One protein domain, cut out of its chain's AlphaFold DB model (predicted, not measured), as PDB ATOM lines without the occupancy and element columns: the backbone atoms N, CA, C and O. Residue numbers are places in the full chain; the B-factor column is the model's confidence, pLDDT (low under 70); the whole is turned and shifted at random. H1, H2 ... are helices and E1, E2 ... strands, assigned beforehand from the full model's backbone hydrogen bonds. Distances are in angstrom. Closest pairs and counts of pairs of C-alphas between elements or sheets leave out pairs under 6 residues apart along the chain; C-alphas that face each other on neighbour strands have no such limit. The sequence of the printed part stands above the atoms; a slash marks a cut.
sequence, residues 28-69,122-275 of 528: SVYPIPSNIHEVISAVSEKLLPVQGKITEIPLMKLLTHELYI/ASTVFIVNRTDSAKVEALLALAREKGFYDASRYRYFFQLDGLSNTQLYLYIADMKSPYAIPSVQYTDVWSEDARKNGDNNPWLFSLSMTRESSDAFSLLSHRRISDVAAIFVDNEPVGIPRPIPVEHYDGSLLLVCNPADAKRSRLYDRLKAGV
ATOM      1  N   SER A  28      51.909   3.775 -33.168       92.25
ATOM      2  CA  SER A  28      50.649   3.337 -33.772       92.25
ATOM      3  C   SER A  28      50.257   4.256 -34.918       92.25
ATOM      4  O   SER A  28      50.535   5.455 -34.862       92.25
ATOM      5  N   VAL A  29      49.597   3.706 -35.931       89.81
ATOM      6  CA  VAL A  29      49.183   4.426 -37.138       89.81
ATOM      7  C   VAL A  29      47.687   4.247 -37.345       89.81
ATOM      8  O   VAL A  29      47.176   3.129 -37.288       89.81
ATOM      9  N   TYR A  30      46.987   5.344 -37.613       88.62
ATOM     10  CA  TYR A  30      45.546   5.345 -37.843       88.62
ATOM     11  C   TYR A  30      45.207   6.102 -39.127       88.62
ATOM     12  O   TYR A  30      45.785   7.163 -39.367       88.62
ATOM     13  N   PRO A  31      44.271   5.603 -39.952       85.94
ATOM     14  CA  PRO A  31      43.833   6.340 -41.126       85.94
ATOM     15  C   PRO A  31      43.096   7.614 -40.728       85.94
ATOM     16  O   PRO A  31      42.362   7.652 -39.732       85.94
ATOM     17  N   ILE A  32      43.259   8.638 -41.557       81.69
ATOM     18  CA  ILE A  32      42.444   9.844 -41.507       81.69
ATOM     19  C   ILE A  32      41.253   9.642 -42.461       81.69
ATOM     20  O   ILE A  32      41.480   9.375 -43.637       81.69
ATOM     21  N   PRO A  33      39.989   9.713 -42.006       76.94
ATOM     22  CA  PRO A  33      38.837   9.490 -42.882       76.94
ATOM     23  C   PRO A  33      38.860  10.411 -44.106       76.94
ATOM     24  O   PRO A  33      39.187  11.581 -43.967       76.94
ATOM     25  N   SER A  34      38.460   9.931 -45.282       70.69
ATOM     26  CA  SER A  34      38.324  10.783 -46.476       70.69
ATOM     27  C   SER A  34      37.161  11.780 -46.366       70.69
ATOM     28  O   SER A  34      37.204  12.857 -46.947       70.69
ATOM     29  N   ASN A  35      36.144  11.480 -45.550       71.94
ATOM     30  CA  ASN A  35      34.946  12.303 -45.376       71.94
ATOM     31  C   ASN A  35      34.986  13.222 -44.135       71.94
ATOM     32  O   ASN A  35      33.960  13.456 -43.490       71.94
ATOM     33  N   ILE A  36      36.161  13.763 -43.779       75.31
ATOM     34  CA  ILE A  36      36.336  14.639 -42.597       75.31
ATOM     35  C   ILE A  36      35.317  15.781 -42.588       75.31
ATOM     36  O   ILE A  36      34.773  16.125 -41.535       75.31
ATOM     37  N   HIS A  37      35.033  16.347 -43.764       77.69
ATOM     38  CA  HIS A  37      34.087  17.444 -43.909       77.69
ATOM     39  C   HIS A  37      32.687  17.094 -43.394       77.69
ATOM     40  O   HIS A  37      32.098  17.869 -42.637       77.69
ATOM     41  N   GLU A  38      32.166  15.916 -43.744       79.75
ATOM     42  CA  GLU A  38      30.857  15.450 -43.274       79.75
ATOM     43  C   GLU A  38      30.853  15.255 -41.755       79.75
ATOM     44  O   GLU A  38      29.925  15.687 -41.065       79.75
ATOM     45  N   VAL A  39      31.922  14.652 -41.222       81.00
ATOM     46  CA  VAL A  39      32.068  14.390 -39.786       81.00
ATOM     47  C   VAL A  39      32.068  15.700 -38.993       81.00
ATOM     48  O   VAL A  39      31.352  15.819 -37.997       81.00
ATOM     49  N   ILE A  40      32.838  16.703 -39.424       84.69
ATOM     50  CA  ILE A  40      32.936  17.992 -38.721       84.69
ATOM     51  C   ILE A  40      31.679  18.837 -38.912       84.69
ATOM     52  O   ILE A  40      31.221  19.446 -37.944       84.69
ATOM     53  N   SER A  41      31.075  18.828 -40.100       85.12
ATOM     54  CA  SER A  41      29.819  19.542 -40.359       85.12
ATOM     55  C   SER A  41      28.702  19.050 -39.439       85.12
ATOM     56  O   SER A  41      28.066  19.854 -38.754       85.12
ATOM     57  N   ALA A  42      28.539  17.728 -39.309       87.31
ATOM     58  CA  ALA A  42      27.549  17.135 -38.411       87.31
ATOM     59  C   ALA A  42      27.800  17.488 -36.931       87.31
ATOM     60  O   ALA A  42      26.858  17.705 -36.164       87.31
ATOM     61  N   VAL A  43      29.067  17.563 -36.507       90.06
ATOM     62  CA  VAL A  43      29.425  18.019 -35.153       90.06
ATOM     63  C   VAL A  43      29.111  19.506 -34.975       90.06
ATOM     64  O   VAL A  43      28.545  19.886 -33.950       90.06
ATOM     65  N   SER A  44      29.423  20.336 -35.971       90.12
ATOM     66  CA  SER A  44      29.151  21.776 -35.957       90.12
ATOM     67  C   SER A  44      27.659  22.066 -35.807       90.12
ATOM     68  O   SER A  44      27.290  22.893 -34.978       90.12
ATOM     69  N   GLU A  45      26.790  21.371 -36.545       91.56
ATOM     70  CA  GLU A  45      25.333  21.533 -36.446       91.56
ATOM     71  C   GLU A  45      24.801  21.191 -35.051       91.56
ATOM     72  O   GLU A  45      24.026  21.954 -34.470       91.56
ATOM     73  N   LYS A  46      25.265  20.077 -34.470       92.81
ATOM     74  CA  LYS A  46      24.874  19.661 -33.113       92.81
ATOM     75  C   LYS A  46      25.375  20.619 -32.031       92.81
ATOM     76  O   LYS A  46      24.753  20.716 -30.974       92.81
ATOM     77  N   LEU A  47      26.481  21.322 -32.275       92.88
ATOM     78  CA  LEU A  47      27.040  22.308 -31.349       92.88
ATOM     79  C   LEU A  47      26.261  23.630 -31.328       92.88
ATOM     80  O   LEU A  47      26.231  24.268 -30.274       92.88
ATOM     81  N   LEU A  48      25.600  24.026 -32.426       91.38
ATOM     82  CA  LEU A  48      24.901  25.320 -32.549       91.38
ATOM     83  C   LEU A  48      24.009  25.682 -31.344       91.38
ATOM     84  O   LEU A  48      24.117  26.811 -30.862       91.38
ATOM     85  N   PRO A  49      23.180  24.774 -30.789       90.44
ATOM     86  CA  PRO A  49      22.280  25.120 -29.686       90.44
ATOM     87  C   PRO A  49      22.980  25.284 -28.328       90.44
ATOM     88  O   PRO A  49      22.376  25.796 -27.388       90.44
ATOM     89  N   VAL A  50      24.225  24.813 -28.184       90.56
ATOM     90  CA  VAL A  50      24.918  24.699 -26.884       90.56
ATOM     91  C   VAL A  50      26.257  25.437 -26.820       90.56
ATOM     92  O   VAL A  50      26.809  25.604 -25.731       90.56
ATOM     93  N   GLN A  51      26.772  25.917 -27.954       88.25
ATOM     94  CA  GLN A  51      28.096  26.538 -28.054       88.25
ATOM     95  C   GLN A  51      28.178  27.985 -27.545       88.25
ATOM     96  O   GLN A  51      29.285  28.481 -27.354       88.25
ATOM     97  N   GLY A  52      27.048  28.653 -27.275       84.00
ATOM     98  CA  GLY A  52      26.992  30.095 -26.975       84.00
ATOM     99  C   GLY A  52      27.797  30.561 -25.751       84.00
ATOM    100  O   GLY A  52      28.059  31.748 -25.606       84.00
ATOM    101  N   LYS A  53      28.237  29.643 -24.878       85.06
ATOM    102  CA  LYS A  53      29.165  29.951 -23.771       85.06
ATOM    103  C   LYS A  53      30.639  30.006 -24.190       85.06
ATOM    104  O   LYS A  53      31.461  30.490 -23.421       85.06
ATOM    105  N   ILE A  54      30.968  29.469 -25.361       88.06
ATOM    106  CA  ILE A  54      32.316  29.414 -25.937       88.06
ATOM    107  C   ILE A  54      32.424  30.446 -27.061       88.06
ATOM    108  O   ILE A  54      33.365  31.233 -27.095       88.06
ATOM    109  N   THR A  55      31.461  30.442 -27.985       89.19
ATOM    110  CA  THR A  55      31.416  31.348 -29.137       89.19
ATOM    111  C   THR A  55      30.029  31.337 -29.783       89.19
ATOM    112  O   THR A  55      29.320  30.332 -29.750       89.19
ATOM    113  N   GLU A  56      29.647  32.448 -30.409       87.25
ATOM    114  CA  GLU A  56      28.465  32.525 -31.280       87.25
ATOM    115  C   GLU A  56      28.783  32.084 -32.720       87.25
ATOM    116  O   GLU A  56      27.885  31.754 -33.493       87.25
ATOM    117  N   ILE A  57      30.070  32.033 -33.078       86.62
ATOM    118  CA  ILE A  57      30.548  31.615 -34.398       86.62
ATOM    119  C   ILE A  57      30.489  30.077 -34.490       86.62
ATOM    120  O   ILE A  57      31.122  29.412 -33.670       86.62
ATOM    121  N   PRO A  58      29.766  29.492 -35.468       87.50
ATOM    122  CA  PRO A  58      29.756  28.049 -35.724       87.50
ATOM    123  C   PRO A  58      31.156  27.472 -35.928       87.50
ATOM    124  O   PRO A  58      31.981  28.116 -36.573       87.50
ATOM    125  N   LEU A  59      31.382  26.235 -35.467       87.88
ATOM    126  CA  LEU A  59      32.652  25.521 -35.641       87.88
ATOM    127  C   LEU A  59      33.143  25.588 -37.094       87.88
ATOM    128  O   LEU A  59      34.262  26.025 -37.316       87.88
ATOM    129  N   MET A  60      32.291  25.282 -38.078       87.31
ATOM    130  CA  MET A  60      32.668  25.336 -39.502       87.31
ATOM    131  C   MET A  60      33.131  26.714 -39.994       87.31
ATOM    132  O   MET A  60      33.885  26.784 -40.953       87.31
ATOM    133  N   LYS A  61      32.714  27.816 -39.354       86.81
ATOM    134  CA  LYS A  61      33.171  29.171 -39.714       86.81
ATOM    135  C   LYS A  61      34.510  29.547 -39.075       86.81
ATOM    136  O   LYS A  61      35.083  30.565 -39.444       86.81
ATOM    137  N   LEU A  62      34.982  28.760 -38.108       85.06
ATOM    138  CA  LEU A  62      36.315  28.895 -37.516       85.06
ATOM    139  C   LEU A  62      37.372  28.085 -38.280       85.06
ATOM    140  O   LEU A  62      38.550  28.163 -37.937       85.06
ATOM    141  N   LEU A  63      36.951  27.302 -39.277       85.62
ATOM    142  CA  LEU A  63      37.809  26.443 -40.080       85.62
ATOM    143  C   LEU A  63      37.886  26.977 -41.514       85.62
ATOM    144  O   LEU A  63      36.869  27.347 -42.101       85.62
ATOM    145  N   THR A  64      39.082  26.987 -42.092       75.88
ATOM    146  CA  THR A  64      39.300  27.207 -43.526       75.88
ATOM    147  C   THR A  64      39.607  25.880 -44.221       75.88
ATOM    148  O   THR A  64      40.159  24.963 -43.609       75.88
ATOM    149  N   HIS A  65      39.215  25.770 -45.491       65.50
ATOM    150  CA  HIS A  65      39.422  24.578 -46.313       65.50
ATOM    151  C   HIS A  65      40.558  24.850 -47.294       65.50
ATOM    152  O   HIS A  65      40.516  25.853 -48.002       65.50
ATOM    153  N   GLU A  66      41.528  23.948 -47.365       56.62
ATOM    154  CA  GLU A  66      42.500  23.909 -48.455       56.62
ATOM    155  C   GLU A  66      42.649  22.469 -48.943       56.62
ATOM    156  O   GLU A  66      42.587  21.520 -48.155       56.62
ATOM    157  N   LEU A  67      42.882  22.312 -50.248       48.34
ATOM    158  CA  LEU A  67      43.453  21.077 -50.774       48.34
ATOM    159  C   LEU A  67      44.886  20.975 -50.248       48.34
ATOM    160  O   LEU A  67      45.761  21.748 -50.636       48.34
ATOM    161  N   TYR A  68      45.137  20.023 -49.358       43.66
ATOM    162  CA  TYR A  68      46.470  19.828 -48.808       43.66
ATOM    163  C   TYR A  68      47.379  19.078 -49.796       43.66
ATOM    164  O   TYR A  68      47.215  17.874 -50.030       43.66
ATOM    165  N   ILE A  69      48.388  19.773 -50.331       40.56
ATOM    166  CA  ILE A  69      49.494  19.177 -51.098       40.56
ATOM    167  C   ILE A  69      50.804  19.338 -50.296       40.56
ATOM    168  O   ILE A  69      51.474  20.365 -50.416       40.56
ATOM    169  N   ALA A 122      38.110  15.636 -52.188       43.91
ATOM    170  CA  ALA A 122      39.502  16.120 -52.165       43.91
ATOM    171  C   ALA A 122      40.002  16.788 -50.857       43.91
ATOM    172  O   ALA A 122      41.172  17.168 -50.772       43.91
ATOM    173  N   SER A 123      39.163  16.976 -49.829       47.56
ATOM    174  CA  SER A 123      39.549  17.758 -48.632       47.56
ATOM    175  C   SER A 123      39.922  16.879 -47.432       47.56
ATOM    176  O   SER A 123      39.073  16.528 -46.613       47.56
ATOM    177  N   THR A 124      41.212  16.560 -47.289       58.22
ATOM    178  CA  THR A 124      41.762  15.750 -46.179       58.22
ATOM    179  C   THR A 124      42.158  16.552 -44.932       58.22
ATOM    180  O   THR A 124      42.605  15.950 -43.954       58.22
ATOM    181  N   VAL A 125      42.037  17.890 -44.927       67.94
ATOM    182  CA  VAL A 125      42.539  18.732 -43.822       67.94
ATOM    183  C   VAL A 125      41.695  19.992 -43.609       67.94
ATOM    184  O   VAL A 125      41.254  20.623 -44.565       67.94
ATOM    185  N   PHE A 126      41.515  20.388 -42.346       79.00
ATOM    186  CA  PHE A 126      40.975  21.696 -41.966       79.00
ATOM    187  C   PHE A 126      42.068  22.588 -41.390       79.00
ATOM    188  O   PHE A 126      42.871  22.128 -40.587       79.00
ATOM    189  N   ILE A 127      42.069  23.871 -41.734       80.44
ATOM    190  CA  ILE A 127      43.004  24.853 -41.174       80.44
ATOM    191  C   ILE A 127      42.290  25.689 -40.118       80.44
ATOM    192  O   ILE A 127      41.145  26.105 -40.286       80.44
ATOM    193  N   VAL A 128      42.984  25.946 -39.017       84.00
ATOM    194  CA  VAL A 128      42.516  26.732 -37.881       84.00
ATOM    195  C   VAL A 128      43.514  27.839 -37.610       84.00
ATOM    196  O   VAL A 128      44.697  27.587 -37.378       84.00
ATOM    197  N   ASN A 129      43.038  29.082 -37.585       82.56
ATOM    198  CA  ASN A 129      43.865  30.195 -37.137       82.56
ATOM    199  C   ASN A 129      44.272  29.981 -35.678       82.56
ATOM    200  O   ASN A 129      43.446  29.663 -34.821       82.56
ATOM    201  N   ARG A 130      45.543  30.223 -35.358       78.69
ATOM    202  CA  ARG A 130      46.077  30.048 -33.999       78.69
ATOM    203  C   ARG A 130      45.351  30.898 -32.950       78.69
ATOM    204  O   ARG A 130      45.309  30.525 -31.785       78.69
ATOM    205  N   THR A 131      44.753  32.019 -33.351       84.88
ATOM    206  CA  THR A 131      43.911  32.864 -32.486       84.88
ATOM    207  C   THR A 131      42.585  32.213 -32.098       84.88
ATOM    208  O   THR A 131      42.015  32.557 -31.064       84.88
ATOM    209  N   ASP A 132      42.097  31.271 -32.904       86.38
ATOM    210  CA  ASP A 132      40.827  30.577 -32.703       86.38
ATOM    211  C   ASP A 132      41.007  29.126 -32.236       86.38
ATOM    212  O   ASP A 132      40.027  28.495 -31.840       86.38
ATOM    213  N   SER A 133      42.241  28.609 -32.180       85.00
ATOM    214  CA  SER A 133      42.523  27.217 -31.798       85.00
ATOM    215  C   SER A 133      41.956  26.844 -30.430       85.00
ATOM    216  O   SER A 133      41.298  25.818 -30.304       85.00
ATOM    217  N   ALA A 134      42.098  27.717 -29.429       88.25
ATOM    218  CA  ALA A 134      41.545  27.492 -28.093       88.25
ATOM    219  C   ALA A 134      40.005  27.404 -28.099       88.25
ATOM    220  O   ALA A 134      39.420  26.647 -27.323       88.25
ATOM    221  N   LYS A 135      39.332  28.153 -28.986       91.75
ATOM    222  CA  LYS A 135      37.871  28.067 -29.148       91.75
ATOM    223  C   LYS A 135      37.491  26.749 -29.811       91.75
ATOM    224  O   LYS A 135      36.572  26.086 -29.342       91.75
ATOM    225  N   VAL A 136      38.203  26.357 -30.869       91.06
ATOM    226  CA  VAL A 136      37.971  25.086 -31.569       91.06
ATOM    227  C   VAL A 136      38.207  23.899 -30.631       91.06
ATOM    228  O   VAL A 136      37.353  23.020 -30.543       91.06
ATOM    229  N   GLU A 137      39.289  23.899 -29.850       90.62
ATOM    230  CA  GLU A 137      39.555  22.894 -28.812       90.62
ATOM    231  C   GLU A 137      38.413  22.802 -27.794       90.62
ATOM    232  O   GLU A 137      37.924  21.706 -27.505       90.62
ATOM    233  N   ALA A 138      37.935  23.942 -27.285       92.00
ATOM    234  CA  ALA A 138      36.822  23.980 -26.341       92.00
ATOM    235  C   ALA A 138      35.515  23.443 -26.953       92.00
ATOM    236  O   ALA A 138      34.777  22.714 -26.287       92.00
ATOM    237  N   LEU A 139      35.235  23.753 -28.223       93.62
ATOM    238  CA  LEU A 139      34.076  23.228 -28.951       93.62
ATOM    239  C   LEU A 139      34.162  21.709 -29.145       93.62
ATOM    240  O   LEU A 139      33.176  21.008 -28.918       93.62
ATOM    241  N   LEU A 140      35.332  21.180 -29.510       92.00
ATOM    242  CA  LEU A 140      35.550  19.738 -29.668       92.00
ATOM    243  C   LEU A 140      35.474  18.992 -28.325       92.00
ATOM    244  O   LEU A 140      34.950  17.875 -28.265       92.00
ATOM    245  N   ALA A 141      35.935  19.615 -27.236       92.50
ATOM    246  CA  ALA A 141      35.776  19.095 -25.880       92.50
ATOM    247  C   ALA A 141      34.299  19.069 -25.449       92.50
ATOM    248  O   ALA A 141      33.834  18.058 -24.920       92.50
ATOM    249  N   LEU A 142      33.536  20.129 -25.741       93.31
ATOM    250  CA  LEU A 142      32.093  20.168 -25.497       93.31
ATOM    251  C   LEU A 142      31.358  19.102 -26.322       93.31
ATOM    252  O   LEU A 142      30.513  18.383 -25.788       93.31
ATOM    253  N   ALA A 143      31.701  18.949 -27.602       92.00
ATOM    254  CA  ALA A 143      31.136  17.911 -28.463       92.00
ATOM    255  C   ALA A 143      31.409  16.502 -27.915       92.00
ATOM    256  O   ALA A 143      30.528  15.642 -27.970       92.00
ATOM    257  N   ARG A 144      32.596  16.280 -27.335       92.12
ATOM    258  CA  ARG A 144      32.948  15.029 -26.651       92.12
ATOM    259  C   ARG A 144      32.082  14.796 -25.418       92.12
ATOM    260  O   ARG A 144      31.531  13.712 -25.265       92.12
ATOM    261  N   GLU A 145      31.954  15.803 -24.553       93.31
ATOM    262  CA  GLU A 145      31.146  15.736 -23.327       93.31
ATOM    263  C   GLU A 145      29.676  15.419 -23.637       93.31
ATOM    264  O   GLU A 145      29.046  14.619 -22.947       93.31
ATOM    265  N   LYS A 146      29.134  16.025 -24.698       93.00
ATOM    266  CA  LYS A 146      27.748  15.824 -25.133       93.00
ATOM    267  C   LYS A 146      27.539  14.587 -26.012       93.00
ATOM    268  O   LYS A 146      26.399  14.305 -26.372       93.00
ATOM    269  N   GLY A 147      28.598  13.851 -26.355       91.50
ATOM    270  CA  GLY A 147      28.510  12.653 -27.196       91.50
ATOM    271  C   GLY A 147      28.052  12.939 -28.630       91.50
ATOM    272  O   GLY A 147      27.347  12.132 -29.230       91.50
ATOM    273  N   PHE A 148      28.408  14.098 -29.191       92.69
ATOM    274  CA  PHE A 148      27.991  14.490 -30.543       92.69
ATOM    275  C   PHE A 148      28.714  13.733 -31.663       92.69
ATOM    276  O   PHE A 148      28.210  13.698 -32.790       92.69
ATOM    277  N   TYR A 149      29.820  13.068 -31.323       89.00
ATOM    278  CA  TYR A 149      30.550  12.108 -32.148       89.00
ATOM    279  C   TYR A 149      30.980  10.895 -31.305       89.00
ATOM    280  O   TYR A 149      31.017  10.961 -30.073       89.00
ATOM    281  N   ASP A 150      31.335   9.786 -31.962       88.06
ATOM    282  CA  ASP A 150      31.886   8.609 -31.282       88.06
ATOM    283  C   ASP A 150      33.345   8.863 -30.869       88.06
ATOM    284  O   ASP A 150      34.279   8.588 -31.618       88.06
ATOM    285  N   ALA A 151      33.546   9.369 -29.652       86.88
ATOM    286  CA  ALA A 151      34.872   9.639 -29.092       86.88
ATOM    287  C   ALA A 151      35.698   8.379 -28.777       86.88
ATOM    288  O   ALA A 151      36.872   8.487 -28.423       86.88
ATOM    289  N   SER A 152      35.099   7.188 -28.874       86.62
ATOM    290  CA  SER A 152      35.833   5.922 -28.812       86.62
ATOM    291  C   SER A 152      36.371   5.491 -30.179       86.62
ATOM    292  O   SER A 152      37.224   4.608 -30.242       86.62
ATOM    293  N   ARG A 153      35.869   6.102 -31.259       89.56
ATOM    294  CA  ARG A 153      36.287   5.868 -32.641       89.56
ATOM    295  C   ARG A 153      37.136   7.007 -33.187       89.56
ATOM    296  O   ARG A 153      38.208   6.746 -33.704       89.56
ATOM    297  N   TYR A 154      36.684   8.248 -33.071       89.19
ATOM    298  CA  TYR A 154      37.349   9.394 -33.683       89.19
ATOM    299  C   TYR A 154      38.151  10.187 -32.664       89.19
ATOM    300  O   TYR A 154      37.641  10.558 -31.602       89.19
ATOM    301  N   ARG A 155      39.404  10.487 -33.013       88.56
ATOM    302  CA  ARG A 155      40.276  11.346 -32.215       88.56
ATOM    303  C   ARG A 155      40.712  12.563 -33.017       88.56
ATOM    304  O   ARG A 155      41.397  12.428 -34.025       88.56
ATOM    305  N   TYR A 156      40.342  13.736 -32.519       88.19
ATOM    306  CA  TYR A 156      40.765  15.022 -33.061       88.19
ATOM    307  C   TYR A 156      42.131  15.412 -32.512       88.19
ATOM    308  O   TYR A 156      42.405  15.198 -31.326       88.19
ATOM    309  N   PHE A 157      42.964  16.008 -33.355       84.62
ATOM    310  CA  PHE A 157      44.230  16.590 -32.937       84.62
ATOM    311  C   PHE A 157      44.674  17.701 -33.886       84.62
ATOM    312  O   PHE A 157      44.248  17.760 -35.039       84.62
ATOM    313  N   PHE A 158      45.534  18.576 -33.373       81.06
ATOM    314  CA  PHE A 158      46.129  19.664 -34.133       81.06
ATOM    315  C   PHE A 158      47.581  19.350 -34.457       81.06
ATOM    316  O   PHE A 158      48.300  18.794 -33.626       81.06
ATOM    317  N   GLN A 159      48.022  19.774 -35.634       74.94
ATOM    318  CA  GLN A 159      49.427  19.798 -36.006       74.94
ATOM    319  C   GLN A 159      49.802  21.198 -36.493       74.94
ATOM    320  O   GLN A 159      49.026  21.859 -37.181       74.94
ATOM    321  N   LEU A 160      50.987  21.663 -36.102       65.62
ATOM    322  CA  LEU A 160      51.549  22.906 -36.624       65.62
ATOM    323  C   LEU A 160      51.897  22.733 -38.099       65.62
ATOM    324  O   LEU A 160      52.499  21.725 -38.476       65.62
ATOM    325  N   ASP A 161      51.559  23.738 -38.900       59.25
ATOM    326  CA  ASP A 161      52.141  23.869 -40.224       59.25
ATOM    327  C   ASP A 161      53.646  24.136 -40.071       59.25
ATOM    328  O   ASP A 161      54.058  25.080 -39.394       59.25
ATOM    329  N   GLY A 162      54.482  23.290 -40.676       50.69
ATOM    330  CA  GLY A 162      55.937  23.453 -40.649       50.69
ATOM    331  C   GLY A 162      56.413  24.748 -41.318       50.69
ATOM    332  O   GLY A 162      57.553  25.154 -41.093       50.69
ATOM    333  N   LEU A 163      55.549  25.401 -42.109       43.44
ATOM    334  CA  LEU A 163      55.837  26.625 -42.856       43.44
ATOM    335  C   LEU A 163      55.187  27.886 -42.249       43.44
ATOM    336  O   LEU A 163      55.658  28.996 -42.508       43.44
ATOM    337  N   SER A 164      54.160  27.745 -41.400       51.66
ATOM    338  CA  SER A 164      53.390  28.861 -40.835       51.66
ATOM    339  C   SER A 164      53.251  28.776 -39.313       51.66
ATOM    340  O   SER A 164      52.644  27.871 -38.750       51.66
ATOM    341  N   ASN A 165      53.737  29.803 -38.608       58.62
ATOM    342  CA  ASN A 165      53.569  29.915 -37.152       58.62
ATOM    343  C   ASN A 165      52.162  30.384 -36.719       58.62
ATOM    344  O   ASN A 165      51.895  30.478 -35.511       58.62
ATOM    345  N   THR A 166      51.281  30.721 -37.667       62.31
ATOM    346  CA  THR A 166      49.975  31.352 -37.408       62.31
ATOM    347  C   THR A 166      48.784  30.422 -37.623       62.31
ATOM    348  O   THR A 166      47.679  30.769 -37.199       62.31
ATOM    349  N   GLN A 167      48.989  29.244 -38.211       72.44
ATOM    350  CA  GLN A 167      47.929  28.299 -38.561       72.44
ATOM    351  C   GLN A 167      48.204  26.905 -37.984       72.44
ATOM    352  O   GLN A 167      49.348  26.504 -37.768       72.44
ATOM    353  N   LEU A 168      47.127  26.183 -37.685       76.44
ATOM    354  CA  LEU A 168      47.136  24.799 -37.229       76.44
ATOM    355  C   LEU A 168      46.255  23.968 -38.148       76.44
ATOM    356  O   LEU A 168      45.130  24.357 -38.443       76.44
ATOM    357  N   TYR A 169      46.726  22.793 -38.524       80.56
ATOM    358  CA  TYR A 169      45.920  21.817 -39.231       80.56
ATOM    359  C   TYR A 169      45.174  20.933 -38.227       80.56
ATOM    360  O   TYR A 169      45.779  20.361 -37.320       80.56
ATOM    361  N   LEU A 170      43.855  20.837 -38.371       84.06
ATOM    362  CA  LEU A 170      42.979  19.952 -37.618       84.06
ATOM    363  C   LEU A 170      42.780  18.650 -38.395       84.06
ATOM    364  O   LEU A 170      42.264  18.650 -39.515       84.06
ATOM    365  N   TYR A 171      43.117  17.543 -37.742       82.31
ATOM    366  CA  TYR A 171      42.979  16.195 -38.275       82.31
ATOM    367  C   TYR A 171      42.084  15.327 -37.395       82.31
ATOM    368  O   TYR A 171      41.907  15.580 -36.197       82.31
ATOM    369  N   ILE A 172      41.539  14.267 -38.000       85.88
ATOM    370  CA  ILE A 172      40.757  13.233 -37.321       85.88
ATOM    371  C   ILE A 172      41.386  11.879 -37.614       85.88
ATOM    372  O   ILE A 172      41.490  11.496 -38.770       85.88
ATOM    373  N   ALA A 173      41.749  11.130 -36.579       88.19
ATOM    374  CA  ALA A 173      42.147   9.731 -36.703       88.19
ATOM    375  C   ALA A 173      40.955   8.797 -36.425       88.19
ATOM    376  O   ALA A 173      40.264   8.976 -35.415       88.19
ATOM    377  N   ASP A 174      40.731   7.789 -37.278       88.62
ATOM    378  CA  ASP A 174      39.790   6.690 -37.012       88.62
ATOM    379  C   ASP A 174      40.493   5.556 -36.246       88.62
ATOM    380  O   ASP A 174      41.111   4.651 -36.812       88.62
ATOM    381  N   MET A 175      40.365   5.608 -34.922       89.12
ATOM    382  CA  MET A 175      40.967   4.686 -33.959       89.12
ATOM    383  C   MET A 175      40.397   3.263 -34.034       89.12
ATOM    384  O   MET A 175      41.001   2.342 -33.485       89.12
ATOM    385  N   LYS A 176      39.230   3.072 -34.668       89.69
ATOM    386  CA  LYS A 176      38.573   1.761 -34.823       89.69
ATOM    387  C   LYS A 176      38.502   1.304 -36.277       89.69
ATOM    388  O   LYS A 176      37.757   0.371 -36.580       89.69
ATOM    389  N   SER A 177      39.254   1.938 -37.174       86.19
ATOM    390  CA  SER A 177      39.357   1.455 -38.544       86.19
ATOM    391  C   SER A 177      39.886   0.013 -38.553       86.19
ATOM    392  O   SER A 177      40.841  -0.277 -37.827       86.19
ATOM    393  N   PRO A 178      39.330  -0.889 -39.382       83.25
ATOM    394  CA  PRO A 178      39.881  -2.235 -39.551       83.25
ATOM    395  C   PRO A 178      41.314  -2.224 -40.107       83.25
ATOM    396  O   PRO A 178      42.011  -3.227 -40.004       83.25
ATOM    397  N   TYR A 179      41.757  -1.088 -40.652       81.50
ATOM    398  CA  TYR A 179      43.097  -0.885 -41.197       81.50
ATOM    399  C   TYR A 179      44.028  -0.113 -40.254       81.50
ATOM    400  O   TYR A 179      45.154   0.213 -40.621       81.50
ATOM    401  N   ALA A 180      43.575   0.211 -39.040       87.81
ATOM    402  CA  ALA A 180      44.449   0.778 -38.026       87.81
ATOM    403  C   ALA A 180      45.601  -0.188 -37.707       87.81
ATOM    404  O   ALA A 180      45.399  -1.395 -37.575       87.81
ATOM    405  N   ILE A 181      46.800   0.359 -37.511       90.00
ATOM    406  CA  ILE A 181      47.985  -0.375 -37.068       90.00
ATOM    407  C   ILE A 181      48.226   0.029 -35.616       90.00
ATOM    408  O   ILE A 181      48.974   0.973 -35.343       90.00
ATOM    409  N   PRO A 182      47.567  -0.636 -34.651       89.88
ATOM    410  CA  PRO A 182      47.626  -0.225 -33.260       89.88
ATOM    411  C   PRO A 182      49.014  -0.418 -32.662       89.88
ATOM    412  O   PRO A 182      49.279   0.197 -31.651       89.88
ATOM    413  N   SER A 183      49.890  -1.239 -33.246       91.25
ATOM    414  CA  SER A 183      51.265  -1.423 -32.777       91.25
ATOM    415  C   SER A 183      52.182  -1.676 -33.969       91.25
ATOM    416  O   SER A 183      52.269  -2.803 -34.456       91.25
ATOM    417  N   VAL A 184      52.886  -0.640 -34.416       89.69
ATOM    418  CA  VAL A 184      53.932  -0.753 -35.437       89.69
ATOM    419  C   VAL A 184      55.127  -1.487 -34.839       89.69
ATOM    420  O   VAL A 184      55.651  -1.098 -33.795       89.69
ATOM    421  N   GLN A 185      55.568  -2.546 -35.508       88.31
ATOM    422  CA  GLN A 185      56.785  -3.271 -35.168       88.31
ATOM    423  C   GLN A 185      57.921  -2.847 -36.095       88.31
ATOM    424  O   GLN A 185      57.728  -2.707 -37.303       88.31
ATOM    425  N   TYR A 186      59.115  -2.678 -35.537       87.94
ATOM    426  CA  TYR A 186      60.283  -2.202 -36.270       87.94
ATOM    427  C   TYR A 186      61.576  -2.807 -35.712       87.94
ATOM    428  O   TYR A 186      61.693  -3.077 -34.516       87.94
ATOM    429  N   THR A 187      62.540  -3.036 -36.599       85.12
ATOM    430  CA  THR A 187      63.797  -3.755 -36.344       85.12
ATOM    431  C   THR A 187      64.988  -2.826 -36.148       85.12
ATOM    432  O   THR A 187      65.997  -3.239 -35.579       85.12
ATOM    433  N   ASP A 188      64.881  -1.570 -36.576       85.38
ATOM    434  CA  ASP A 188      65.890  -0.554 -36.307       85.38
ATOM    435  C   ASP A 188      65.280   0.851 -36.244       85.38
ATOM    436  O   ASP A 188      64.154   1.100 -36.675       85.38
ATOM    437  N   VAL A 189      66.049   1.766 -35.659       86.56
ATOM    438  CA  VAL A 189      65.733   3.184 -35.510       86.56
ATOM    439  C   VAL A 189      66.955   3.989 -35.907       86.56
ATOM    440  O   VAL A 189      67.991   3.961 -35.232       86.56
ATOM    441  N   TRP A 190      66.825   4.765 -36.965       84.19
ATOM    442  CA  TRP A 190      67.779   5.799 -37.310       84.19
ATOM    443  C   TRP A 190      67.247   7.167 -36.884       84.19
ATOM    444  O   TRP A 190      66.041   7.400 -36.812       84.19
ATOM    445  N   SER A 191      68.153   8.077 -36.554       80.31
ATOM    446  CA  SER A 191      67.809   9.457 -36.237       80.31
ATOM    447  C   SER A 191      68.905  10.377 -36.736       80.31
ATOM    448  O   SER A 191      70.093  10.082 -36.573       80.31
ATOM    449  N   GLU A 192      68.507  11.502 -37.315       68.12
ATOM    450  CA  GLU A 192      69.445  12.558 -37.663       68.12
ATOM    451  C   GLU A 192      69.839  13.308 -36.380       68.12
ATOM    452  O   GLU A 192      68.973  13.779 -35.644       68.12
ATOM    453  N   ASP A 193      71.132  13.369 -36.038       55.81
ATOM    454  CA  ASP A 193      71.579  13.970 -34.771       55.81
ATOM    455  C   ASP A 193      71.232  15.473 -34.752       55.81
ATOM    456  O   ASP A 193      71.820  16.275 -35.485       55.81
ATOM    457  N   ALA A 194      70.317  15.863 -33.858       48.41
ATOM    458  CA  ALA A 194      69.887  17.243 -33.623       48.41
ATOM    459  C   ALA A 194      71.024  18.186 -33.170       48.41
ATOM    460  O   ALA A 194      70.780  19.344 -32.862       48.41
ATOM    461  N   ARG A 195      72.276  17.722 -33.076       46.59
ATOM    462  CA  ARG A 195      73.454  18.588 -32.907       46.59
ATOM    463  C   ARG A 195      73.931  19.240 -34.206       46.59
ATOM    464  O   ARG A 195      74.668  20.219 -34.132       46.59
ATOM    465  N   LYS A 196      73.543  18.718 -35.374       51.38
ATOM    466  CA  LYS A 196      73.844  19.335 -36.682       51.38
ATOM    467  C   LYS A 196      72.782  20.337 -37.134       51.38
ATOM    468  O   LYS A 196      73.093  21.240 -37.901       51.38
ATOM    469  N   ASN A 197      71.569  20.202 -36.611       49.19
ATOM    470  CA  ASN A 197      70.420  21.037 -36.924       49.19
ATOM    471  C   ASN A 197      70.086  21.874 -35.680       49.19
ATOM    472  O   ASN A 197      69.964  21.320 -34.596       49.19
ATOM    473  N   GLY A 198      70.006  23.204 -35.796       49.34
ATOM    474  CA  GLY A 198      69.693  24.070 -34.650       49.34
ATOM    475  C   GLY A 198      68.358  23.701 -33.985       49.34
ATOM    476  O   GLY A 198      67.537  23.015 -34.589       49.34
ATOM    477  N   ASP A 199      68.105  24.196 -32.767       55.78
ATOM    478  CA  ASP A 199      66.894  23.875 -31.979       55.78
ATOM    479  C   ASP A 199      65.553  24.227 -32.674       55.78
ATOM    480  O   ASP A 199      64.491  23.865 -32.174       55.78
ATOM    481  N   ASN A 200      65.600  24.890 -33.834       56.56
ATOM    482  CA  ASN A 200      64.445  25.267 -34.647       56.56
ATOM    483  C   ASN A 200      64.082  24.256 -35.753       56.56
ATOM    484  O   ASN A 200      63.028  24.405 -36.362       56.56
ATOM    485  N   ASN A 201      64.919  23.252 -36.037       60.50
ATOM    486  CA  ASN A 201      64.649  22.263 -37.087       60.50
ATOM    487  C   ASN A 201      63.989  21.007 -36.500       60.50
ATOM    488  O   ASN A 201      64.420  20.553 -35.440       60.50
ATOM    489  N   PRO A 202      62.991  20.405 -37.174       66.75
ATOM    490  CA  PRO A 202      62.319  19.209 -36.677       66.75
ATOM    491  C   PRO A 202      63.298  18.040 -36.525       66.75
ATOM    492  O   PRO A 202      64.222  17.866 -37.321       66.75
ATOM    493  N   TRP A 203      63.087  17.219 -35.497       73.12
ATOM    494  CA  TRP A 203      63.888  16.024 -35.270       73.12
ATOM    495  C   TRP A 203      63.263  14.836 -36.005       73.12
ATOM    496  O   TRP A 203      62.136  14.436 -35.705       73.12
ATOM    497  N   LEU A 204      64.004  14.283 -36.965       78.25
ATOM    498  CA  LEU A 204      63.586  13.144 -37.775       78.25
ATOM    499  C   LEU A 204      64.036  11.814 -37.154       78.25
ATOM    500  O   LEU A 204      65.207  11.637 -36.789       78.25
ATOM    501  N   PHE A 205      63.105  10.864 -37.082       82.19
ATOM    502  CA  PHE A 205      63.378   9.454 -36.802       82.19
ATOM    503  C   PHE A 205      62.906   8.613 -37.984       82.19
ATOM    504  O   PHE A 205      61.796   8.809 -38.463       82.19
ATOM    505  N   SER A 206      63.717   7.660 -38.428       85.69
ATOM    506  CA  SER A 206      63.324   6.647 -39.408       85.69
ATOM    507  C   SER A 206      63.282   5.290 -38.713       85.69
ATOM    508  O   SER A 206      64.264   4.876 -38.092       85.69
ATOM    509  N   LEU A 207      62.126   4.630 -38.748       87.50
ATOM    510  CA  LEU A 207      61.907   3.306 -38.172       87.50
ATOM    511  C   LEU A 207      61.879   2.270 -39.290       87.50
ATOM    512  O   LEU A 207      60.959   2.287 -40.099       87.50
ATOM    513  N   SER A 208      62.828   1.341 -39.321       84.62
ATOM    514  CA  SER A 208      62.794   0.224 -40.274       84.62
ATOM    515  C   SER A 208      61.742  -0.785 -39.821       84.62
ATOM    516  O   SER A 208      61.960  -1.503 -38.845       84.62
ATOM    517  N   MET A 209      60.574  -0.814 -40.462       83.94
ATOM    518  CA  MET A 209      59.458  -1.657 -40.031       83.94
ATOM    519  C   MET A 209      59.709  -3.142 -40.299       83.94
ATOM    520  O   MET A 209      60.466  -3.525 -41.190       83.94
ATOM    521  N   THR A 210      59.031  -4.006 -39.541       77.81
ATOM    522  CA  THR A 210      58.920  -5.420 -39.916       77.81
ATOM    523  C   THR A 210      58.068  -5.564 -41.176       77.81
ATOM    524  O   THR A 210      57.225  -4.713 -41.471       77.81
ATOM    525  N   ARG A 211      58.221  -6.691 -41.882       73.38
ATOM    526  CA  ARG A 211      57.425  -7.013 -43.080       73.38
ATOM    527  C   ARG A 211      55.917  -6.867 -42.843       73.38
ATOM    528  O   ARG A 211      55.241  -6.224 -43.632       73.38
ATOM    529  N   GLU A 212      55.408  -7.397 -41.730       76.50
ATOM    530  CA  GLU A 212      53.979  -7.326 -41.384       76.50
ATOM    531  C   GLU A 212      53.489  -5.881 -41.194       76.50
ATOM    532  O   GLU A 212      52.416  -5.527 -41.677       76.50
ATOM    533  N   SER A 213      54.278  -5.034 -40.520       82.19
ATOM    534  CA  SER A 213      53.910  -3.626 -40.305       82.19
ATOM    535  C   SER A 213      54.023  -2.805 -41.587       82.19
ATOM    536  O   SER A 213      53.163  -1.965 -41.839       82.19
ATOM    537  N   SER A 214      55.030  -3.084 -42.419       79.00
ATOM    538  CA  SER A 214      55.177  -2.459 -43.733       79.00
ATOM    539  C   SER A 214      54.010  -2.801 -44.654       79.00
ATOM    540  O   SER A 214      53.437  -1.899 -45.252       79.00
ATOM    541  N   ASP A 215      53.605  -4.071 -44.729       75.75
ATOM    542  CA  ASP A 215      52.486  -4.494 -45.577       75.75
ATOM    543  C   ASP A 215      51.161  -3.872 -45.111       75.75
ATOM    544  O   ASP A 215      50.392  -3.364 -45.928       75.75
ATOM    545  N   ALA A 216      50.914  -3.836 -43.795       79.81
ATOM    546  CA  ALA A 216      49.745  -3.164 -43.231       79.81
ATOM    547  C   ALA A 216      49.750  -1.652 -43.522       79.81
ATOM    548  O   ALA A 216      48.707  -1.081 -43.849       79.81
ATOM    549  N   PHE A 217      50.917  -1.006 -43.449       79.94
ATOM    550  CA  PHE A 217      51.070   0.414 -43.769       79.94
ATOM    551  C   PHE A 217      50.856   0.689 -45.261       79.94
ATOM    552  O   PHE A 217      50.174   1.649 -45.607       79.94
ATOM    553  N   SER A 218      51.340  -0.179 -46.151       74.19
ATOM    554  CA  SER A 218      51.069  -0.075 -47.586       74.19
ATOM    555  C   SER A 218      49.582  -0.258 -47.909       74.19
ATOM    556  O   SER A 218      49.060   0.441 -48.773       74.19
ATOM    557  N   LEU A 219      48.861  -1.156 -47.229       75.50
ATOM    558  CA  LEU A 219      47.422  -1.335 -47.470       75.50
ATOM    559  C   LEU A 219      46.611  -0.058 -47.191       75.50
ATOM    560  O   LEU A 219      45.647   0.201 -47.916       75.50
ATOM    561  N   LEU A 220      47.021   0.758 -46.209       74.31
ATOM    562  CA  LEU A 220      46.379   2.043 -45.902       74.31
ATOM    563  C   LEU A 220      46.360   2.992 -47.112       74.31
ATOM    564  O   LEU A 220      45.305   3.560 -47.399       74.31
ATOM    565  N   SER A 221      47.476   3.108 -47.844       65.19
ATOM    566  CA  SER A 221      47.565   3.921 -49.069       65.19
ATOM    567  C   SER A 221      46.733   3.328 -50.201       65.19
ATOM    568  O   SER A 221      45.973   4.024 -50.868       65.19
ATOM    569  N   HIS A 222      46.888   2.025 -50.453       65.31
ATOM    570  CA  HIS A 222      46.461   1.438 -51.726       65.31
ATOM    571  C   HIS A 222      44.985   1.043 -51.765       65.31
ATOM    572  O   HIS A 222      44.386   1.067 -52.834       65.31
ATOM    573  N   ARG A 223      44.361   0.752 -50.615       65.06
ATOM    574  CA  ARG A 223      42.890   0.702 -50.518       65.06
ATOM    575  C   ARG A 223      42.263   2.108 -50.574       65.06
ATOM    576  O   ARG A 223      41.045   2.211 -50.460       65.06
ATOM    577  N   ARG A 224      43.071   3.179 -50.680       62.50
ATOM    578  CA  ARG A 224      42.647   4.590 -50.605       62.50
ATOM    579  C   ARG A 224      41.747   4.869 -49.400       62.50
ATOM    580  O   ARG A 224      40.828   5.678 -49.458       62.50
ATOM    581  N   ILE A 225      42.008   4.172 -48.289       62.56
ATOM    582  CA  ILE A 225      41.314   4.414 -47.016       62.56
ATOM    583  C   ILE A 225      41.658   5.819 -46.532       62.56
ATOM    584  O   ILE A 225      40.817   6.496 -45.942       62.56
ATOM    585  N   SER A 226      42.904   6.233 -46.774       64.19
ATOM    586  CA  SER A 226      43.346   7.603 -46.608       64.19
ATOM    587  C   SER A 226      44.612   7.890 -47.406       64.19
ATOM    588  O   SER A 226      45.523   7.063 -47.447       64.19
ATOM    589  N   ASP A 227      44.707   9.106 -47.937       62.41
ATOM    590  CA  ASP A 227      45.938   9.638 -48.531       62.41
ATOM    591  C   ASP A 227      46.968  10.056 -47.470       62.41
ATOM    592  O   ASP A 227      48.119  10.359 -47.788       62.41
ATOM    593  N   VAL A 228      46.561  10.094 -46.196       70.94
ATOM    594  CA  VAL A 228      47.382  10.503 -45.055       70.94
ATOM    595  C   VAL A 228      47.107   9.615 -43.840       70.94
ATOM    596  O   VAL A 228      45.971   9.281 -43.518       70.94
ATOM    597  N   ALA A 229      48.145   9.234 -43.105       79.06
ATOM    598  CA  ALA A 229      47.976   8.442 -41.892       79.06
ATOM    599  C   ALA A 229      48.437   9.235 -40.673       79.06
ATOM    600  O   ALA A 229      49.481   9.867 -40.704       79.06
ATOM    601  N   ALA A 230      47.677   9.203 -39.585       84.19
ATOM    602  CA  ALA A 230      48.063   9.828 -38.329       84.19
ATOM    603  C   ALA A 230      48.975   8.885 -37.535       84.19
ATOM    604  O   ALA A 230      48.567   7.766 -37.203       84.19
ATOM    605  N   ILE A 231      50.183   9.336 -37.193       86.31
ATOM    606  CA  ILE A 231      51.098   8.582 -36.333       86.31
ATOM    607  C   ILE A 231      50.988   9.080 -34.901       86.31
ATOM    608  O   ILE A 231      51.079  10.278 -34.625       86.31
ATOM    609  N   PHE A 232      50.879   8.131 -33.980       88.12
ATOM    610  CA  PHE A 232      50.922   8.381 -32.552       88.12
ATOM    611  C   PHE A 232      52.096   7.650 -31.912       88.12
ATOM    612  O   PHE A 232      52.368   6.491 -32.226       88.12
ATOM    613  N   VAL A 233      52.737   8.317 -30.957       88.44
ATOM    614  CA  VAL A 233      53.696   7.732 -30.023       88.44
ATOM    615  C   VAL A 233      53.114   7.847 -28.623       88.44
ATOM    616  O   VAL A 233      52.797   8.939 -28.170       88.44
ATOM    617  N   ASP A 234      52.944   6.720 -27.933       88.75
ATOM    618  CA  ASP A 234      52.322   6.646 -26.602       88.75
ATOM    619  C   ASP A 234      50.948   7.330 -26.513       88.75
ATOM    620  O   ASP A 234      50.579   7.882 -25.477       88.75
ATOM    621  N   ASN A 235      50.171   7.250 -27.595       85.38
ATOM    622  CA  ASN A 235      48.895   7.942 -27.771       85.38
ATOM    623  C   ASN A 235      49.001   9.466 -27.920       85.38
ATOM    624  O   ASN A 235      47.963  10.118 -27.851       85.38
ATOM    625  N   GLU A 236      50.171  10.041 -28.174       85.06
ATOM    626  CA  GLU A 236      50.309  11.446 -28.569       85.06
ATOM    627  C   GLU A 236      50.606  11.551 -30.067       85.06
ATOM    628  O   GLU A 236      51.444  10.798 -30.565       85.06
ATOM    629  N   PRO A 237      49.915  12.428 -30.812       82.00
ATOM    630  CA  PRO A 237      50.149  12.592 -32.239       82.00
ATOM    631  C   PRO A 237      51.539  13.194 -32.467       82.00
ATOM    632  O   PRO A 237      51.898  14.198 -31.853       82.00
ATOM    633  N   VAL A 238      52.324  12.579 -33.348       75.75
ATOM    634  CA  VAL A 238      53.708  13.000 -33.635       75.75
ATOM    635  C   VAL A 238      53.952  13.333 -35.098       75.75
ATOM    636  O   VAL A 238      55.031  13.798 -35.432       75.75
ATOM    637  N   GLY A 239      52.993  13.098 -35.987       69.06
ATOM    638  CA  GLY A 239      53.136  13.461 -37.390       69.06
ATOM    639  C   GLY A 239      52.089  12.809 -38.275       69.06
ATOM    640  O   GLY A 239      51.346  11.925 -37.840       69.06
ATOM    641  N   ILE A 240      52.055  13.262 -39.525       63.03
ATOM    642  CA  ILE A 240      51.148  12.768 -40.555       63.03
ATOM    643  C   ILE A 240      51.948  12.547 -41.839       63.03
ATOM    644  O   ILE A 240      52.194  13.499 -42.581       63.03
ATOM    645  N   PRO A 241      52.425  11.323 -42.103       62.50
ATOM    646  CA  PRO A 241      52.945  10.956 -43.407       62.50
ATOM    647  C   PRO A 241      51.813  10.816 -44.427       62.50
ATOM    648  O   PRO A 241      50.708  10.365 -44.107       62.50
ATOM    649  N   ARG A 242      52.143  11.078 -45.695       56.59
ATOM    650  CA  ARG A 242      51.483  10.373 -46.794       56.59
ATOM    651  C   ARG A 242      51.986   8.927 -46.792       56.59
ATOM    652  O   ARG A 242      53.202   8.731 -46.804       56.59
ATOM    653  N   PRO A 243      51.109   7.917 -46.764       54.44
ATOM    654  CA  PRO A 243      51.499   6.553 -47.064       54.44
ATOM    655  C   PRO A 243      52.072   6.512 -48.493       54.44
ATOM    656  O   PRO A 243      51.361   6.749 -49.467       54.44
ATOM    657  N   ILE A 244      53.387   6.317 -48.623       50.97
ATOM    658  CA  ILE A 244      54.103   6.447 -49.904       50.97
ATOM    659  C   ILE A 244      53.765   5.240 -50.809       50.97
ATOM    660  O   ILE A 244      53.701   4.114 -50.303       50.97
ATOM    661  N   PRO A 245      53.550   5.435 -52.126       45.66
ATOM    662  CA  PRO A 245      53.463   4.338 -53.090       45.66
ATOM    663  C   PRO A 245      54.723   3.460 -53.062       45.66
ATOM    664  O   PRO A 245      55.840   3.964 -52.952       45.66
ATOM    665  N   VAL A 246      54.549   2.139 -53.175       46.09
ATOM    666  CA  VAL A 246      55.615   1.133 -52.975       46.09
ATOM    667  C   VAL A 246      56.747   1.220 -53.997       46.09
ATOM    668  O   VAL A 246      57.798   0.644 -53.740       46.09
ATOM    669  N   GLU A 247      56.600   1.971 -55.096       38.31
ATOM    670  CA  GLU A 247      57.605   1.996 -56.165       38.31
ATOM    671  C   GLU A 247      59.029   2.219 -55.631       38.31
ATOM    672  O   GLU A 247      59.950   1.589 -56.151       38.31
ATOM    673  N   HIS A 248      59.199   2.991 -54.541       41.56
ATOM    674  CA  HIS A 248      60.476   3.214 -53.839       41.56
ATOM    675  C   HIS A 248      60.383   3.114 -52.298       41.56
ATOM    676  O   HIS A 248      61.163   3.756 -51.591       41.56
ATOM    677  N   TYR A 249      59.411   2.374 -51.747       54.97
ATOM    678  CA  TYR A 249      59.251   2.297 -50.290       54.97
ATOM    679  C   TYR A 249      60.257   1.326 -49.662       54.97
ATOM    680  O   TYR A 249      60.110   0.112 -49.760       54.97
ATOM    681  N   ASP A 250      61.242   1.864 -48.943       57.53
ATOM    682  CA  ASP A 250      62.326   1.115 -48.289       57.53
ATOM    683  C   ASP A 250      61.898   0.355 -47.013       57.53
ATOM    684  O   ASP A 250      62.739  -0.175 -46.281       57.53
ATOM    685  N   GLY A 251      60.594   0.312 -46.722       69.88
ATOM    686  CA  GLY A 251      60.046  -0.274 -45.502       69.88
ATOM    687  C   GLY A 251      60.211   0.613 -44.264       69.88
ATOM    688  O   GLY A 251      60.033   0.120 -43.147       69.88
ATOM    689  N   SER A 252      60.569   1.896 -44.416       76.00
ATOM    690  CA  SER A 252      60.792   2.797 -43.283       76.00
ATOM    691  C   SER A 252      59.615   3.732 -42.975       76.00
ATOM    692  O   SER A 252      58.999   4.341 -43.850       76.00
ATOM    693  N   LEU A 253      59.278   3.873 -41.692       83.25
ATOM    694  CA  LEU A 253      58.301   4.844 -41.202       83.25
ATOM    695  C   LEU A 253      59.026   6.074 -40.653       83.25
ATOM    696  O   LEU A 253      59.777   5.978 -39.680       83.25
ATOM    697  N   LEU A 254      58.774   7.235 -41.257       80.19
ATOM    698  CA  LEU A 254      59.361   8.503 -40.836       80.19
ATOM    699  C   LEU A 254      58.501   9.185 -39.759       80.19
ATOM    700  O   LEU A 254      57.303   9.397 -39.948       80.19
ATOM    701  N   LEU A 255      59.124   9.574 -38.646       81.06
ATOM    702  CA  LEU A 255      58.536  10.402 -37.591       81.06
ATOM    703  C   LEU A 255      59.173  11.791 -37.602       81.06
ATOM    704  O   LEU A 255      60.400  11.910 -37.619       81.06
ATOM    705  N   VAL A 256      58.348  12.835 -37.509       75.69
ATOM    706  CA  VAL A 256      58.784  14.238 -37.515       75.69
ATOM    707  C   VAL A 256      58.396  14.894 -36.195       75.69
ATOM    708  O   VAL A 256      57.258  15.300 -36.010       75.69
ATOM    709  N   CYS A 257      59.327  14.997 -35.251       73.56
ATOM    710  CA  CYS A 257      59.017  15.424 -33.884       73.56
ATOM    711  C   CYS A 257      59.591  16.805 -33.543       73.56
ATOM    712  O   CYS A 257      60.640  17.207 -34.049       73.56
ATOM    713  N   ASN A 258      58.963  17.498 -32.587       72.56
ATOM    714  CA  ASN A 258      59.573  18.663 -31.948       72.56
ATOM    715  C   ASN A 258      60.845  18.225 -31.183       72.56
ATOM    716  O   ASN A 258      60.757  17.340 -30.319       72.56
ATOM    717  N   PRO A 259      62.019  18.836 -31.439       70.31
ATOM    718  CA  PRO A 259      63.263  18.462 -30.775       70.31
ATOM    719  C   PRO A 259      63.209  18.567 -29.252       70.31
ATOM    720  O   PRO A 259      63.761  17.710 -28.562       70.31
ATOM    721  N   ALA A 260      62.555  19.596 -28.708       70.38
ATOM    722  CA  ALA A 260      62.486  19.817 -27.267       70.38
ATOM    723  C   ALA A 260      61.709  18.692 -26.570       70.38
ATOM    724  O   ALA A 260      62.174  18.149 -25.563       70.38
ATOM    725  N   ASP A 261      60.578  18.285 -27.145       71.94
ATOM    726  CA  ASP A 261      59.736  17.216 -26.606       71.94
ATOM    727  C   ASP A 261      60.393  15.844 -26.767       71.94
ATOM    728  O   ASP A 261      60.405  15.046 -25.826       71.94
ATOM    729  N   ALA A 262      61.031  15.588 -27.911       74.12
ATOM    730  CA  ALA A 262      61.780  14.358 -28.153       74.12
ATOM    731  C   ALA A 262      63.001  14.224 -27.218       74.12
ATOM    732  O   ALA A 262      63.218  13.152 -26.645       74.12
ATOM    733  N   LYS A 263      63.758  15.310 -26.975       77.06
ATOM    734  CA  LYS A 263      64.861  15.340 -25.989       77.06
ATOM    735  C   LYS A 263      64.325  15.107 -24.574       77.06
ATOM    736  O   LYS A 263      64.839  14.255 -23.849       77.06
ATOM    737  N   ARG A 264      63.270  15.832 -24.180       73.44
ATOM    738  CA  ARG A 264      62.663  15.751 -22.840       73.44
ATOM    739  C   ARG A 264      62.118  14.359 -22.530       73.44
ATOM    740  O   ARG A 264      62.285  13.875 -21.412       73.44
ATOM    741  N   SER A 265      61.482  13.721 -23.505       75.69
ATOM    742  CA  SER A 265      60.895  12.385 -23.365       75.69
ATOM    743  C   SER A 265      61.897  11.244 -23.566       75.69
ATOM    744  O   SER A 265      61.518  10.085 -23.398       75.69
ATOM    745  N   ARG A 266      63.162  11.548 -23.901       84.81
ATOM    746  CA  ARG A 266      64.176  10.563 -24.323       84.81
ATOM    747  C   ARG A 266      63.656   9.649 -25.436       84.81
ATOM    748  O   ARG A 266      63.857   8.437 -25.401       84.81
ATOM    749  N   LEU A 267      62.950  10.228 -26.409       85.44
ATOM    750  CA  LEU A 267      62.215   9.473 -27.421       85.44
ATOM    751  C   LEU A 267      63.116   8.506 -28.199       85.44
ATOM    752  O   LEU A 267      62.733   7.357 -28.378       85.44
ATOM    753  N   TYR A 268      64.330   8.920 -28.580       86.50
ATOM    754  CA  TYR A 268      65.283   8.045 -29.272       86.50
ATOM    755  C   TYR A 268      65.599   6.768 -28.482       86.50
ATOM    756  O   TYR A 268      65.459   5.667 -29.010       86.50
ATOM    757  N   ASP A 269      65.968   6.905 -27.204       86.44
ATOM    758  CA  ASP A 269      66.307   5.767 -26.341       86.44
ATOM    759  C   ASP A 269      65.101   4.834 -26.170       86.44
ATOM    760  O   ASP A 269      65.244   3.613 -26.140       86.44
ATOM    761  N   ARG A 270      63.896   5.410 -26.084       91.50
ATOM    762  CA  ARG A 270      62.637   4.667 -25.953       91.50
ATOM    763  C   ARG A 270      62.234   3.957 -27.238       91.50
ATOM    764  O   ARG A 270      61.753   2.829 -27.166       91.50
ATOM    765  N   LEU A 271      62.446   4.579 -28.396       90.31
ATOM    766  CA  LEU A 271      62.250   3.946 -29.697       90.31
ATOM    767  C   LEU A 271      63.252   2.802 -29.869       90.31
ATOM    768  O   LEU A 271      62.836   1.691 -30.177       90.31
ATOM    769  N   LYS A 272      64.539   3.021 -29.567       89.62
ATOM    770  CA  LYS A 272      65.575   1.973 -29.583       89.62
ATOM    771  C   LYS A 272      65.262   0.816 -28.636       89.62
ATOM    772  O   LYS A 272      65.454  -0.332 -29.014       89.62
ATOM    773  N   ALA A 273      64.736   1.093 -27.445       88.31
ATOM    774  CA  ALA A 273      64.292   0.057 -26.513       88.31
ATOM    775  C   ALA A 273      63.070  -0.736 -27.017       88.31
ATOM    776  O   ALA A 273      62.837  -1.848 -26.550       88.31
ATOM    777  N   GLY A 274      62.285  -0.170 -27.940       86.88
ATOM    778  CA  GLY A 274      61.144  -0.824 -28.586       86.88
ATOM    779  C   GLY A 274      61.479  -1.618 -29.845       86.88
ATOM    780  O   GLY A 274      60.578  -2.244 -30.396       86.88
ATOM    781  N   VAL A 275      62.745  -1.625 -30.279       87.62
ATOM    782  CA  VAL A 275      63.194  -2.450 -31.406       87.62
ATOM    783  C   VAL A 275      62.850  -3.908 -31.136       87.62
ATOM    784  O   VAL A 275      63.237  -4.489 -30.117       87.62
TER     785      VAL A 275
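What this domain is: This is residues 28 to 69 and 122 to 275 of the 528 residues of an uncharacterized protein of Prevotella denticola (UniProt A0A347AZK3). Picture two heads with a small sheet between them: at one end the sheet E2 - E3 - E5 - E4 with H1 and H3 over one face, at the other the sheet E6 - E7 - E10 with H5 and H6 over one face, each head two layers of sheet and helices. The small sheet E1 - E8 - E9 faces the four-strand sheet as a sandwich with strands crossed at 89 degrees, and H4 bridges the two three-strand sheets. You read 196 printed residues with six named helices and ten named strands, in the order E1 H1 H2 E2 E3 H3 E4 E5 E6 E7 H4 E8 E9 E10 H5 H6; the sheets are antiparallel and the class is mixed. The whole is compact, with a radius of gyration of the C-alphas of 17.6 A and spans of 51 by 38 by 29 A.

How they stand to each other: Start at E5, residues 167 to 174: it forms a hairpin with E4, residues 154 to 160, where N 159 and O 169 are 2.9 A apart. Its other neighbour is E3, residues 126 to 129, with N 128 and O 168 at 2.7 A; edge strand E2, residues 63 to 65, pairs with E3 through N 64 and O 127, 2.9 A. H3, residues 133 to 145, has a height over the sheet of 9.3 A and runs along E5 at 11 degrees on the local plane, only just over it with 3 C-alphas. E3, H3 and E4 make a split strand-helix-strand unit, two strands running the same way with E5 between them, its crossover right-handed. H1, residues 36 to 47, touches H3 about perpendicular at 75 degrees, with its residues 43 to 47 alone; C-alphas 47 and 143 are closest, 6.7 A. H2, residues 59 to 62, only grazes this sheet and touches H1, C-alphas 44 and 59 closest at 5.1 A. Across the sandwich, E8, residues 229 to 233, pairs with E1, residues 28 to 31, by N 30 and O 230, 2.9 A, and forms a hairpin with E9, residues 236 to 239, by N 233 and O 236, 2.8 A. In the sheet E6 - E7 - E10, E7, residues 203 to 209, pairs with E10, residues 252 to 257, by N 205 and O 255, 2.9 A, and forms a hairpin with E6, residues 186 to 191, by N 190 and O 206, 2.8 A. H6, residues 267 to 273, runs along E7 at 16 degrees on the local plane; H5, residues 259 to 264, is close but not clearly touching it, C-alphas 262 and 268 closest at 7.3 A. H4, residues 211 to 222, is on the sheet E6 E7 E10 and only grazes E1 E8 E9. Every O i to N i+4 pair is within hydrogen-bond range in H1, H3, H5 and H6, and 7 of 8 in H4; H2 is too short for one.

Where its parts are: Find C-alpha 28, where E1 begins, at (50.649, 3.337, -33.772). E5 runs 23.1 A from C-alpha 167 at (47.929, 28.299, -38.561); E4 is 19.8 A, E7 18.8 A and H3 18.2 A long. H6 ends at C-alpha 273, (64.292, 0.057, -26.513).

The domain as a whole: The C-alphas farthest apart are those of Pro 49 and Lys 196, 52.4 A. Residues 70 to 121 are not printed; C-alphas 69 and 122 are 10.5 A apart across the cut. The long links are H1 to H2, E5 to E6, E6 to E7 and E9 to E10. The mean pLDDT of the printed part is 77.5, with 47 residues under 70, among them 192 to 202 and 239 to 251.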